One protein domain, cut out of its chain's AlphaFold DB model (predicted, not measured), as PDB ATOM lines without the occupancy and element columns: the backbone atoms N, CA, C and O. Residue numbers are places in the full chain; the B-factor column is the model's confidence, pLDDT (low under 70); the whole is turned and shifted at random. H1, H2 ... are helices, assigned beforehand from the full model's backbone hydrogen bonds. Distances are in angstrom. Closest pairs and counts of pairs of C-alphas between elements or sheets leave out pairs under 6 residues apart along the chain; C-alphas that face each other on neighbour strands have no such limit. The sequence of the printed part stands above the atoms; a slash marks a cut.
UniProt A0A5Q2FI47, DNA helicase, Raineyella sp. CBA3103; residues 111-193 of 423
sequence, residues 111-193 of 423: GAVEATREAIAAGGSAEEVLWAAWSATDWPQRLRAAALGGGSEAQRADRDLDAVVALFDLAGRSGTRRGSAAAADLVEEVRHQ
ATOM      1  N   GLY A 111      69.012 121.443 150.906       82.75
ATOM      2  CA  GLY A 111      69.777 122.433 151.674       82.75
ATOM      3  C   GLY A 111      70.887 121.837 152.545       82.75
ATOM      4  O   GLY A 111      71.964 122.413 152.628       82.75
ATOM      5  N   ALA A 112      70.683 120.651 153.128       87.88
ATOM      6  CA  ALA A 112      71.725 119.990 153.916       87.88
ATOM      7  C   ALA A 112      72.864 119.467 153.036       87.88
ATOM      8  O   ALA A 112      74.026 119.543 153.423       87.88
ATOM      9  N   VAL A 113      72.544 118.964 151.839       89.38
ATOM     10  CA  VAL A 113      73.559 118.501 150.881       89.38
ATOM     11  C   VAL A 113      74.413 119.667 150.395       89.38
ATOM     12  O   VAL A 113      75.629 119.517 150.312       89.38
ATOM     13  N   GLU A 114      73.796 120.812 150.105       91.25
ATOM     14  CA  GLU A 114      74.526 121.983 149.621       91.25
ATOM     15  C   GLU A 114      75.425 122.582 150.707       91.25
ATOM     16  O   GLU A 114      76.626 122.707 150.489       91.25
ATOM     17  N   ALA A 115      74.906 122.786 151.923       91.19
ATOM     18  CA  ALA A 115      75.710 123.255 153.056       91.19
ATOM     19  C   ALA A 115      76.898 122.321 153.367       91.19
ATOM     20  O   ALA A 115      77.997 122.774 153.682       91.19
ATOM     21  N   THR A 116      76.705 121.003 153.225       92.62
ATOM     22  CA  THR A 116      77.791 120.018 153.380       92.62
ATOM     23  C   THR A 116      78.861 120.194 152.298       92.62
ATOM     24  O   THR A 116      80.053 120.119 152.591       92.62
ATOM     25  N   ARG A 117      78.461 120.421 151.039       92.25
ATOM     26  CA  ARG A 117      79.398 120.632 149.923       92.25
ATOM     27  C   ARG A 117      80.208 121.905 150.094       92.25
ATOM     28  O   ARG A 117      81.418 121.859 149.892       92.25
ATOM     29  N   GLU A 118      79.563 122.999 150.481       93.94
ATOM     30  CA  GLU A 118      80.230 124.275 150.747       93.94
ATOM     31  C   GLU A 118      81.263 124.133 151.872       93.94
ATOM     32  O   GLU A 118      82.419 124.516 151.693       93.94
ATOM     33  N   ALA A 119      80.896 123.490 152.986       92.75
ATOM     34  CA  ALA A 119      81.817 123.241 154.097       92.75
ATOM     35  C   ALA A 119      83.008 122.350 153.694       92.75
ATOM     36  O   ALA A 119      84.144 122.595 154.103       92.75
ATOM     37  N   ILE A 120      82.777 121.343 152.845       93.50
ATOM     38  CA  ILE A 120      83.846 120.501 152.287       93.50
ATOM     39  C   ILE A 120      84.776 121.319 151.381       93.50
ATOM     40  O   ILE A 120      85.995 121.184 151.484       93.50
ATOM     41  N   ALA A 121      84.216 122.153 150.501       94.12
ATOM     42  CA  ALA A 121      84.978 122.993 149.580       94.12
ATOM     43  C   ALA A 121      85.808 124.057 150.317       94.12
ATOM     44  O   ALA A 121      86.923 124.358 149.902       94.12
ATOM     45  N   ALA A 122      85.305 124.555 151.448       93.44
ATOM     46  CA  ALA A 122      86.025 125.450 152.350       93.44
ATOM     47  C   ALA A 122      87.155 124.758 153.140       93.44
ATOM     48  O   ALA A 122      87.871 125.416 153.892       93.44
ATOM     49  N   GLY A 123      87.335 123.442 152.985       91.50
ATOM     50  CA  GLY A 123      88.351 122.686 153.711       91.50
ATOM     51  C   GLY A 123      88.011 122.490 155.188       91.50
ATOM     52  O   GLY A 123      88.925 122.380 156.002       91.50
ATOM     53  N   GLY A 124      86.724 122.438 155.538       90.69
ATOM     54  CA  GLY A 124      86.293 122.238 156.918       90.69
ATOM     55  C   GLY A 124      86.773 120.910 157.514       90.69
ATOM     56  O   GLY A 124      87.031 119.934 156.800       90.69
ATOM     57  N   SER A 125      86.903 120.867 158.835       93.25
ATOM     58  CA  SER A 125      87.084 119.628 159.591       93.25
ATOM     59  C   SER A 125      85.849 118.723 159.471       93.25
ATOM     60  O   SER A 125      84.774 119.152 159.041       93.25
ATOM     61  N   ALA A 126      85.973 117.456 159.874       92.19
ATOM     62  CA  ALA A 126      84.832 116.540 159.900       92.19
ATOM     63  C   ALA A 126      83.682 117.070 160.785       92.19
ATOM     64  O   ALA A 126      82.512 116.922 160.433       92.19
ATOM     65  N   GLU A 127      84.020 117.733 161.895       93.38
ATOM     66  CA  GLU A 127      83.065 118.365 162.807       93.38
ATOM     67  C   GLU A 127      82.359 119.568 162.166       93.38
ATOM     68  O   GLU A 127      81.135 119.660 162.223       93.38
ATOM     69  N   GLU A 128      83.098 120.450 161.487       93.38
ATOM     70  CA  GLU A 128      82.538 121.628 160.805       93.38
ATOM     71  C   GLU A 128      81.599 121.226 159.656       93.38
ATOM     72  O   GLU A 128      80.509 121.784 159.505       93.38
ATOM     73  N   VAL A 129      81.983 120.209 158.877       93.75
ATOM     74  CA  VAL A 129      81.151 119.650 157.801       93.75
ATOM     75  C   VAL A 129      79.875 119.016 158.365       93.75
ATOM     76  O   VAL A 129      78.784 119.231 157.827       93.75
ATOM     77  N   LEU A 130      79.979 118.267 159.468       93.19
ATOM     78  CA  LEU A 130      78.824 117.679 160.149       93.19
ATOM     79  C   LEU A 130      77.902 118.756 160.740       93.19
ATOM     80  O   LEU A 130      76.678 118.651 160.629       93.19
ATOM     81  N   TRP A 131      78.472 119.815 161.318       93.81
ATOM     82  CA  TRP A 131      77.727 120.952 161.855       93.81
ATOM     83  C   TRP A 131      76.943 121.695 160.771       93.81
ATOM     84  O   TRP A 131      75.775 122.035 160.983       93.81
ATOM     85  N   ALA A 132      77.541 121.902 159.594       93.94
ATOM     86  CA  ALA A 132      76.868 122.508 158.446       93.94
ATOM     87  C   ALA A 132      75.667 121.663 157.984       93.94
ATOM     88  O   ALA A 132      74.573 122.193 157.772       93.94
ATOM     89  N   ALA A 133      75.833 120.337 157.913       92.31
ATOM     90  CA  ALA A 133      74.752 119.414 157.573       92.31
ATOM     91  C   ALA A 133      73.616 119.435 158.612       92.31
ATOM     92  O   ALA A 133      72.440 119.461 158.246       92.31
ATOM     93  N   TRP A 134      73.962 119.437 159.902       93.25
ATOM     94  CA  TRP A 134      73.015 119.465 161.019       93.25
ATOM     95  C   TRP A 134      72.207 120.767 161.057       93.25
ATOM     96  O   TRP A 134      70.974 120.736 161.112       93.25
ATOM     97  N   SER A 135      72.890 121.907 160.944       92.94
ATOM     98  CA  SER A 135      72.299 123.249 161.037       92.94
ATOM     99  C   SER A 135      71.406 123.600 159.845       92.94
ATOM    100  O   SER A 135      70.466 124.378 159.981       92.94
ATOM    101  N   ALA A 136      71.643 122.986 158.685       92.56
ATOM    102  CA  ALA A 136      70.812 123.141 157.491       92.56
ATOM    103  C   ALA A 136      69.476 122.364 157.557       92.56
ATOM    104  O   ALA A 136      68.741 122.278 156.567       92.56
ATOM    105  N   THR A 137      69.147 121.762 158.704       90.31
ATOM    106  CA  THR A 137      67.916 120.997 158.918       90.31
ATOM    107  C   THR A 137      67.103 121.528 160.098       90.31
ATOM    108  O   THR A 137      67.636 122.124 161.020       90.31
ATOM    109  N   ASP A 138      65.796 121.243 160.107       89.94
ATOM    110  CA  ASP A 138      64.908 121.474 161.264       89.94
ATOM    111  C   ASP A 138      65.046 120.428 162.397       89.94
ATOM    112  O   ASP A 138      64.259 120.425 163.348       89.94
ATOM    113  N   TRP A 139      65.987 119.481 162.276       89.69
ATOM    114  CA  TRP A 139      66.149 118.385 163.233       89.69
ATOM    115  C   TRP A 139      66.485 118.847 164.651       89.69
ATOM    116  O   TRP A 139      65.860 118.308 165.565       89.69
ATOM    117  N   PRO A 140      67.385 119.827 164.873       91.12
ATOM    118  CA  PRO A 140      67.715 120.268 166.224       91.12
ATOM    119  C   PRO A 140      66.472 120.733 166.994       91.12
ATOM    120  O   PRO A 140      66.237 120.319 168.128       91.12
ATOM    121  N   GLN A 141      65.629 121.553 166.361       91.06
ATOM    122  CA  GLN A 141      64.417 122.104 166.965       91.06
ATOM    123  C   GLN A 141      63.360 121.018 167.170       91.06
ATOM    124  O   GLN A 141      62.745 120.954 168.233       91.06
ATOM    125  N   ARG A 142      63.167 120.138 166.178       90.56
ATOM    126  CA  ARG A 142      62.185 119.049 166.257       90.56
ATOM    127  C   ARG A 142      62.542 118.014 167.316       90.56
ATOM    128  O   ARG A 142      61.669 117.627 168.084       90.56
ATOM    129  N   LEU A 143      63.801 117.580 167.373       90.44
ATOM    130  CA  LEU A 143      64.260 116.612 168.366       90.44
ATOM    131  C   LEU A 143      64.219 117.207 169.770       90.44
ATOM    132  O   LEU A 143      63.746 116.542 170.683       90.44
ATOM    133  N   ARG A 144      64.599 118.480 169.938       91.44
ATOM    134  CA  ARG A 144      64.455 119.176 171.222       91.44
ATOM    135  C   ARG A 144      62.993 119.277 171.661       91.44
ATOM    136  O   ARG A 144      62.690 118.974 172.809       91.44
ATOM    137  N   ALA A 145      62.090 119.690 170.771       91.12
ATOM    138  CA  ALA A 145      60.666 119.793 171.091       91.12
ATOM    139  C   ALA A 145      60.061 118.426 171.455       91.12
ATOM    140  O   ALA A 145      59.301 118.332 172.412       91.12
ATOM    141  N   ALA A 146      60.439 117.367 170.731       90.19
ATOM    142  CA  ALA A 146      60.006 116.005 171.027       90.19
ATOM    143  C   ALA A 146      60.575 115.488 172.361       90.19
ATOM    144  O   ALA A 146      59.834 114.908 173.147       90.19
ATOM    145  N   ALA A 147      61.859 115.735 172.643       89.56
ATOM    146  CA  ALA A 147      62.526 115.305 173.872       89.56
ATOM    147  C   ALA A 147      61.986 116.011 175.127       89.56
ATOM    148  O   ALA A 147      61.884 115.391 176.178       89.56
ATOM    149  N   LEU A 148      61.588 117.283 175.011       89.81
ATOM    150  CA  LEU A 148      60.926 118.030 176.091       89.81
ATOM    151  C   LEU A 148      59.454 117.629 176.299       89.81
ATOM    152  O   LEU A 148      58.819 118.099 177.242       89.81
ATOM    153  N   GLY A 149      58.900 116.798 175.412       87.31
ATOM    154  CA  GLY A 149      57.575 116.214 175.572       87.31
ATOM    155  C   GLY A 149      57.536 115.098 176.623       87.31
ATOM    156  O   GLY A 149      58.454 114.910 177.417       87.31
ATOM    157  N   GLY A 150      56.455 114.317 176.613       83.12
ATOM    158  CA  GLY A 150      56.270 113.170 177.505       83.12
ATOM    159  C   GLY A 150      56.222 111.827 176.773       83.12
ATOM    160  O   GLY A 150      55.992 111.747 175.566       83.12
ATOM    161  N   GLY A 151      56.385 110.741 177.528       84.12
ATOM    162  CA  GLY A 151      56.155 109.377 177.048       84.12
ATOM    163  C   GLY A 151      57.285 108.781 176.200       84.12
ATOM    164  O   GLY A 151      58.437 109.209 176.241       84.12
ATOM    165  N   SER A 152      56.960 107.730 175.443       81.38
ATOM    166  CA  SER A 152      57.944 106.943 174.684       81.38
ATOM    167  C   SER A 152      58.592 107.705 173.529       81.38
ATOM    168  O   SER A 152      59.696 107.364 173.112       81.38
ATOM    169  N   GLU A 153      57.899 108.706 172.984       82.69
ATOM    170  CA  GLU A 153      58.432 109.551 171.914       82.69
ATOM    171  C   GLU A 153      59.549 110.456 172.436       82.69
ATOM    172  O   GLU A 153      60.620 110.495 171.832       82.69
ATOM    173  N   ALA A 154      59.354 111.066 173.609       86.19
ATOM    174  CA  ALA A 154      60.377 111.864 174.276       86.19
ATOM    175  C   ALA A 154      61.634 111.039 174.586       86.19
ATOM    176  O   ALA A 154      62.731 111.425 174.199       86.19
ATOM    177  N   GLN A 155      61.477 109.838 175.160       82.00
ATOM    178  CA  GLN A 155      62.605 108.926 175.428       82.00
ATOM    179  C   GLN A 155      63.366 108.518 174.161       82.00
ATOM    180  O   GLN A 155      64.556 108.206 174.203       82.00
ATOM    181  N   ARG A 156      62.667 108.441 173.025       84.62
ATOM    182  CA  ARG A 156      63.298 108.130 171.747       84.62
ATOM    183  C   ARG A 156      64.073 109.328 171.214       84.62
ATOM    184  O   ARG A 156      65.207 109.138 170.795       84.62
ATOM    185  N   ALA A 157      63.485 110.519 171.263       88.62
ATOM    186  CA  ALA A 157      64.151 111.749 170.857       88.62
ATOM    187  C   ALA A 157      65.397 112.032 171.710       88.62
ATOM    188  O   ALA A 157      66.422 112.412 171.158       88.62
ATOM    189  N   ASP A 158      65.337 111.770 173.016       85.44
ATOM    190  CA  ASP A 158      66.473 111.879 173.940       85.44
ATOM    191  C   ASP A 158      67.622 110.940 173.533       85.44
ATOM    192  O   ASP A 158      68.750 111.371 173.318       85.44
ATOM    193  N   ARG A 159      67.310 109.664 173.262       84.19
ATOM    194  CA  ARG A 159      68.298 108.699 172.750       84.19
ATOM    195  C   ARG A 159      68.881 109.107 171.394       84.19
ATOM    196  O   ARG A 159      70.062 108.877 171.140       84.19
ATOM    197  N   ASP A 160      68.054 109.648 170.505       87.94
ATOM    198  CA  ASP A 160      68.503 110.111 169.193       87.94
ATOM    199  C   ASP A 160      69.435 111.336 169.343       87.94
ATOM    200  O   ASP A 160      70.431 111.430 168.628       87.94
ATOM    201  N   LEU A 161      69.170 112.232 170.304       88.75
ATOM    202  CA  LEU A 161      70.056 113.351 170.648       88.75
ATOM    203  C   LEU A 161      71.388 112.871 171.238       88.75
ATOM    204  O   LEU A 161      72.433 113.334 170.786       88.75
ATOM    205  N   ASP A 162      71.371 111.911 172.165       85.38
ATOM    206  CA  ASP A 162      72.592 111.304 172.715       85.38
ATOM    207  C   ASP A 162      73.477 110.711 171.609       85.38
ATOM    208  O   ASP A 162      74.698 110.871 171.614       85.38
ATOM    209  N   ALA A 163      72.865 110.051 170.620       87.31
ATOM    210  CA  ALA A 163      73.582 109.492 169.479       87.31
ATOM    211  C   ALA A 163      74.211 110.579 168.589       87.31
ATOM    212  O   ALA A 163      75.325 110.400 168.097       87.31
ATOM    213  N   VAL A 164      73.521 111.708 168.395       89.88
ATOM    214  CA  VAL A 164      74.066 112.860 167.660       89.88
ATOM    215  C   VAL A 164      75.249 113.467 168.412       89.88
ATOM    216  O   VAL A 164      76.281 113.712 167.794       89.88
ATOM    217  N   VAL A 165      75.150 113.648 169.732       89.00
ATOM    218  CA  VAL A 165      76.266 114.144 170.557       89.00
ATOM    219  C   VAL A 165      77.472 113.209 170.456       89.00
ATOM    220  O   VAL A 165      78.572 113.667 170.162       89.00
ATOM    221  N   ALA A 166      77.266 111.896 170.581       86.31
ATOM    222  CA  ALA A 166      78.342 110.916 170.436       86.31
ATOM    223  C   ALA A 166      79.000 110.949 169.040       86.31
ATOM    224  O   ALA A 166      80.208 110.729 168.918       86.31
ATOM    225  N   LEU A 167      78.226 111.239 167.987       88.62
ATOM    226  CA  LEU A 167      78.745 111.425 166.632       88.62
ATOM    227  C   LEU A 167      79.588 112.704 166.510       88.62
ATOM    228  O   LEU A 167      80.637 112.662 165.870       88.62
ATOM    229  N   PHE A 168      79.174 113.812 167.132       91.00
ATOM    230  CA  PHE A 168      79.971 115.045 167.187       91.00
ATOM    231  C   PHE A 168      81.261 114.852 167.987       91.00
ATOM    232  O   PHE A 168      82.323 115.252 167.522       91.00
ATOM    233  N   ASP A 169      81.205 114.151 169.119       87.69
ATOM    234  CA  ASP A 169      82.396 113.807 169.900       87.69
ATOM    235  C   ASP A 169      83.382 112.951 169.088       87.69
ATOM    236  O   ASP A 169      84.598 113.101 169.207       87.69
ATOM    237  N   LEU A 170      82.875 112.029 168.261       87.69
ATOM    238  CA  LEU A 170      83.701 111.263 167.327       87.69
ATOM    239  C   LEU A 170      84.296 112.169 166.244       87.69
ATOM    240  O   LEU A 170      85.496 112.090 165.988       87.69
ATOM    241  N   ALA A 171      83.482 113.050 165.659       90.19
ATOM    242  CA  ALA A 171      83.909 113.993 164.634       90.19
ATOM    243  C   ALA A 171      85.018 114.932 165.143       90.19
ATOM    244  O   ALA A 171      86.014 115.106 164.441       90.19
ATOM    245  N   GLY A 172      84.908 115.443 166.372       85.75
ATOM    246  CA  GLY A 172      85.920 116.299 167.002       85.75
ATOM    247  C   GLY A 172      87.227 115.577 167.355       85.75
ATOM    248  O   GLY A 172      88.278 116.205 167.452       85.75
ATOM    249  N   ARG A 173      87.203 114.241 167.502       83.38
ATOM    250  CA  ARG A 173      88.417 113.413 167.660       83.38
ATOM    251  C   ARG A 173      89.068 113.019 166.332       83.38
ATOM    252  O   ARG A 173      90.187 112.504 166.348       83.38
ATOM    253  N   SER A 174      88.384 113.213 165.203       72.25
ATOM    254  CA  SER A 174      88.920 112.880 163.876       72.25
ATOM    255  C   SER A 174      90.193 113.680 163.615       72.25
ATOM    256  O   SER A 174      90.258 114.864 163.933       72.25
ATOM    257  N   GLY A 175      91.211 113.030 163.046       69.81
ATOM    258  CA  GLY A 175      92.548 113.601 162.867       69.81
ATOM    259  C   GLY A 175      92.620 114.872 162.004       69.81
ATOM    260  O   GLY A 175      91.632 115.418 161.533       69.81
ATOM    261  N   THR A 176      93.841 115.329 161.730       75.44
ATOM    262  CA  THR A 176      94.151 116.635 161.109       75.44
ATOM    263  C   THR A 176      93.721 116.818 159.646       75.44
ATOM    264  O   THR A 176      93.963 117.884 159.070       75.44
ATOM    265  N   ARG A 177      93.118 115.802 159.013       83.38
ATOM    266  CA  ARG A 177      92.663 115.882 157.617       83.38
ATOM    267  C   ARG A 177      91.474 116.841 157.497       83.38
ATOM    268  O   ARG A 177      90.728 117.058 158.446       83.38
ATOM    269  N   ARG A 178      91.322 117.447 156.318       88.94
ATOM    270  CA  ARG A 178      90.347 118.513 156.033       88.94
ATOM    271  C   ARG A 178      89.592 118.261 154.731       88.94
ATOM    272  O   ARG A 178      90.046 117.487 153.886       88.94
ATOM    273  N   GLY A 179      88.442 118.911 154.579       88.56
ATOM    274  CA  GLY A 179      87.593 118.812 153.396       88.56
ATOM    275  C   GLY A 179      87.051 117.398 153.179       88.56
ATOM    276  O   GLY A 179      86.619 116.720 154.112       88.56
ATOM    277  N   SER A 180      87.073 116.926 151.931       90.06
ATOM    278  CA  SER A 180      86.431 115.662 151.546       90.06
ATOM    279  C   SER A 180      87.059 114.438 152.215       90.06
ATOM    280  O   SER A 180      86.339 113.503 152.557       90.06
ATOM    281  N   ALA A 181      88.374 114.459 152.449       88.88
ATOM    282  CA  ALA A 181      89.083 113.377 153.124       88.88
ATOM    283  C   ALA A 181      88.624 113.224 154.583       88.88
ATOM    284  O   ALA A 181      88.372 112.108 155.022       88.88
ATOM    285  N   ALA A 182      88.425 114.337 155.299       88.25
ATOM    286  CA  ALA A 182      87.942 114.321 156.682       88.25
ATOM    287  C   ALA A 182      86.534 113.716 156.793       88.25
ATOM    288  O   ALA A 182      86.270 112.880 157.655       88.25
ATOM    289  N   ALA A 183      85.635 114.107 155.884       89.44
ATOM    290  CA  ALA A 183      84.275 113.578 155.845       89.44
ATOM    291  C   ALA A 183      84.241 112.086 155.462       89.44
ATOM    292  O   ALA A 183      83.470 111.322 156.042       89.44
ATOM    293  N   ALA A 184      85.072 111.663 154.503       90.75
ATOM    294  CA  ALA A 184      85.164 110.265 154.086       90.75
ATOM    295  C   ALA A 184      85.692 109.366 155.213       90.75
ATOM    296  O   ALA A 184      85.107 108.317 155.470       90.75
ATOM    297  N   ASP A 185      86.734 109.808 155.918       89.88
ATOM    298  CA  ASP A 185      87.289 109.079 157.058       89.88
ATOM    299  C   ASP A 185      86.265 108.893 158.172       89.88
ATOM    300  O   ASP A 185      86.115 107.787 158.677       89.88
ATOM    301  N   LEU A 186      85.525 109.950 158.533       89.56
ATOM    302  CA  LEU A 186      84.484 109.862 159.557       89.56
ATOM    303  C   LEU A 186      83.398 108.850 159.163       89.56
ATOM    304  O   LEU A 186      82.946 108.064 159.993       89.56
ATOM    305  N   VAL A 187      82.977 108.851 157.895       91.06
ATOM    306  CA  VAL A 187      81.978 107.895 157.394       91.06
ATOM    307  C   VAL A 187      82.506 106.466 157.448       91.06
ATOM    308  O   VAL A 187      81.766 105.568 157.849       91.06
ATOM    309  N   GLU A 188      83.756 106.239 157.053       90.31
ATOM    310  CA  GLU A 188      84.364 104.911 157.118       90.31
ATOM    311  C   GLU A 188      84.574 104.454 158.564       90.31
ATOM    312  O   GLU A 188      84.221 103.321 158.880       90.31
ATOM    313  N   GLU A 189      85.019 105.328 159.465       87.75
ATOM    314  CA  GLU A 189      85.140 105.036 160.896       87.75
ATOM    315  C   GLU A 189      83.790 104.599 161.484       87.75
ATOM    316  O   GLU A 189      83.683 103.533 162.085       87.75
ATOM    317  N   VAL A 190      82.714 105.354 161.230       88.88
ATOM    318  CA  VAL A 190      81.361 104.997 161.694       88.88
ATOM    319  C   VAL A 190      80.875 103.676 161.084       88.88
ATOM    320  O   VAL A 190      80.177 102.914 161.749       88.88
ATOM    321  N   ARG A 191      81.230 103.371 159.831       88.38
ATOM    322  CA  ARG A 191      80.859 102.104 159.172       88.38
ATOM    323  C   ARG A 191      81.578 100.891 159.752       88.38
ATOM    324  O   ARG A 191      80.992  99.812 159.751       88.38
ATOM    325  N   HIS A 192      82.812 101.065 160.219       87.62
ATOM    326  CA  HIS A 192      83.615  99.996 160.814       87.62
ATOM    327  C   HIS A 192      83.328  99.789 162.309       87.62
ATOM    328  O   HIS A 192      83.828  98.834 162.903       87.62
ATOM    329  N   GLN A 193      82.494 100.630 162.930       83.69
ATOM    330  CA  GLN A 193      82.056 100.420 164.307       83.69
ATOM    331  C   GLN A 193      81.100  99.225 164.409       83.69
ATOM    332  O   GLN A 193      79.895  99.326 164.178       83.69
TER     333      GLN A 193
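This is residues 111 to 193 of the 423 residues of the protein "DNA helicase" of Raineyella sp. CBA3103 (UniProt A0A5Q2FI47). Two helical hairpins, H1 with H2 and H3 with H4, meet where the last part of the long helix H4, residues 168 to 172, packs on H2; H4 runs along the longest axis, and H3 packs on its first part, residues 153 to 161. H1 packs side by side with H2, away from H4, and H5 makes a corner with H2 near the first residues of both, nearly at right angles, meeting it with residues 182 to 186. The printed part has 83 residues with five named helices, H1 to H5 in that order along the chain, and no named strand; the class is all helix. It is only just compact, close to loose, with a radius of gyration of the C-alphas of 14.1 A and spans of 42 by 28 by 16 A.

Begin with H4, residues 151 to 173, the longest helix. Near its first residues look for H3, residues 139 to 147: the two form a helical hairpin and touch, with residues 153 to 161 of H4 alone, at a steep tilt of 42 degrees, opposite ways. Their closest C-alphas are those of Ala 147 and Ala 154, 4.1 A apart. Further along, residues 168 to 172 of H4 alone touch H2, residues 126 to 135, closest at the C-alphas of Glu 127 and Ala 171, 4.8 A apart. Their shallow tilt of 33 degrees, opposite ways, is only just short of steep. H2 is the hub, touching three helices. With H1, residues 111 to 121, it forms the other helical hairpin; they touch at a shallow tilt of 25 degrees, opposite ways, the closest C-alphas being those of Ala 112 and Ala 133, 4.8 A apart. H5, residues 180 to 192, touches H2 about perpendicular, at 88 degrees, with Ala 126 and Ala 182 closest, their C-alphas 5.0 A apart. H1 and H5 only just touch, and only at their ends, with 3 pairs of C-alphas within 8 A, the closest those of Ile 120 and Ser 180 at 5.5 A. H1 and H4 are apart. In H1, H2, H3, H4 and H5 every O i to N i+4 pair is within hydrogen-bond range.

Find C-alpha 151 at (56.155, 109.377, 177.048); from there H4 runs 33.8 A to C-alpha 173 at (88.417, 113.413, 167.660). H1 begins at C-alpha 111, (69.777, 122.433, 151.674), and is 15.4 A long; H2 measures 14.3 A and H3 11.7 A. H5 runs 18.4 A to C-alpha 192 at (83.615, 99.996, 160.814).

The C-alphas of Ala 121 and Gly 151, the two farthest apart, are 42.1 A from each other. The printed part has no cut and no long link. Its mean pLDDT is 88.7, and residue 175 alone is under 70 in this model.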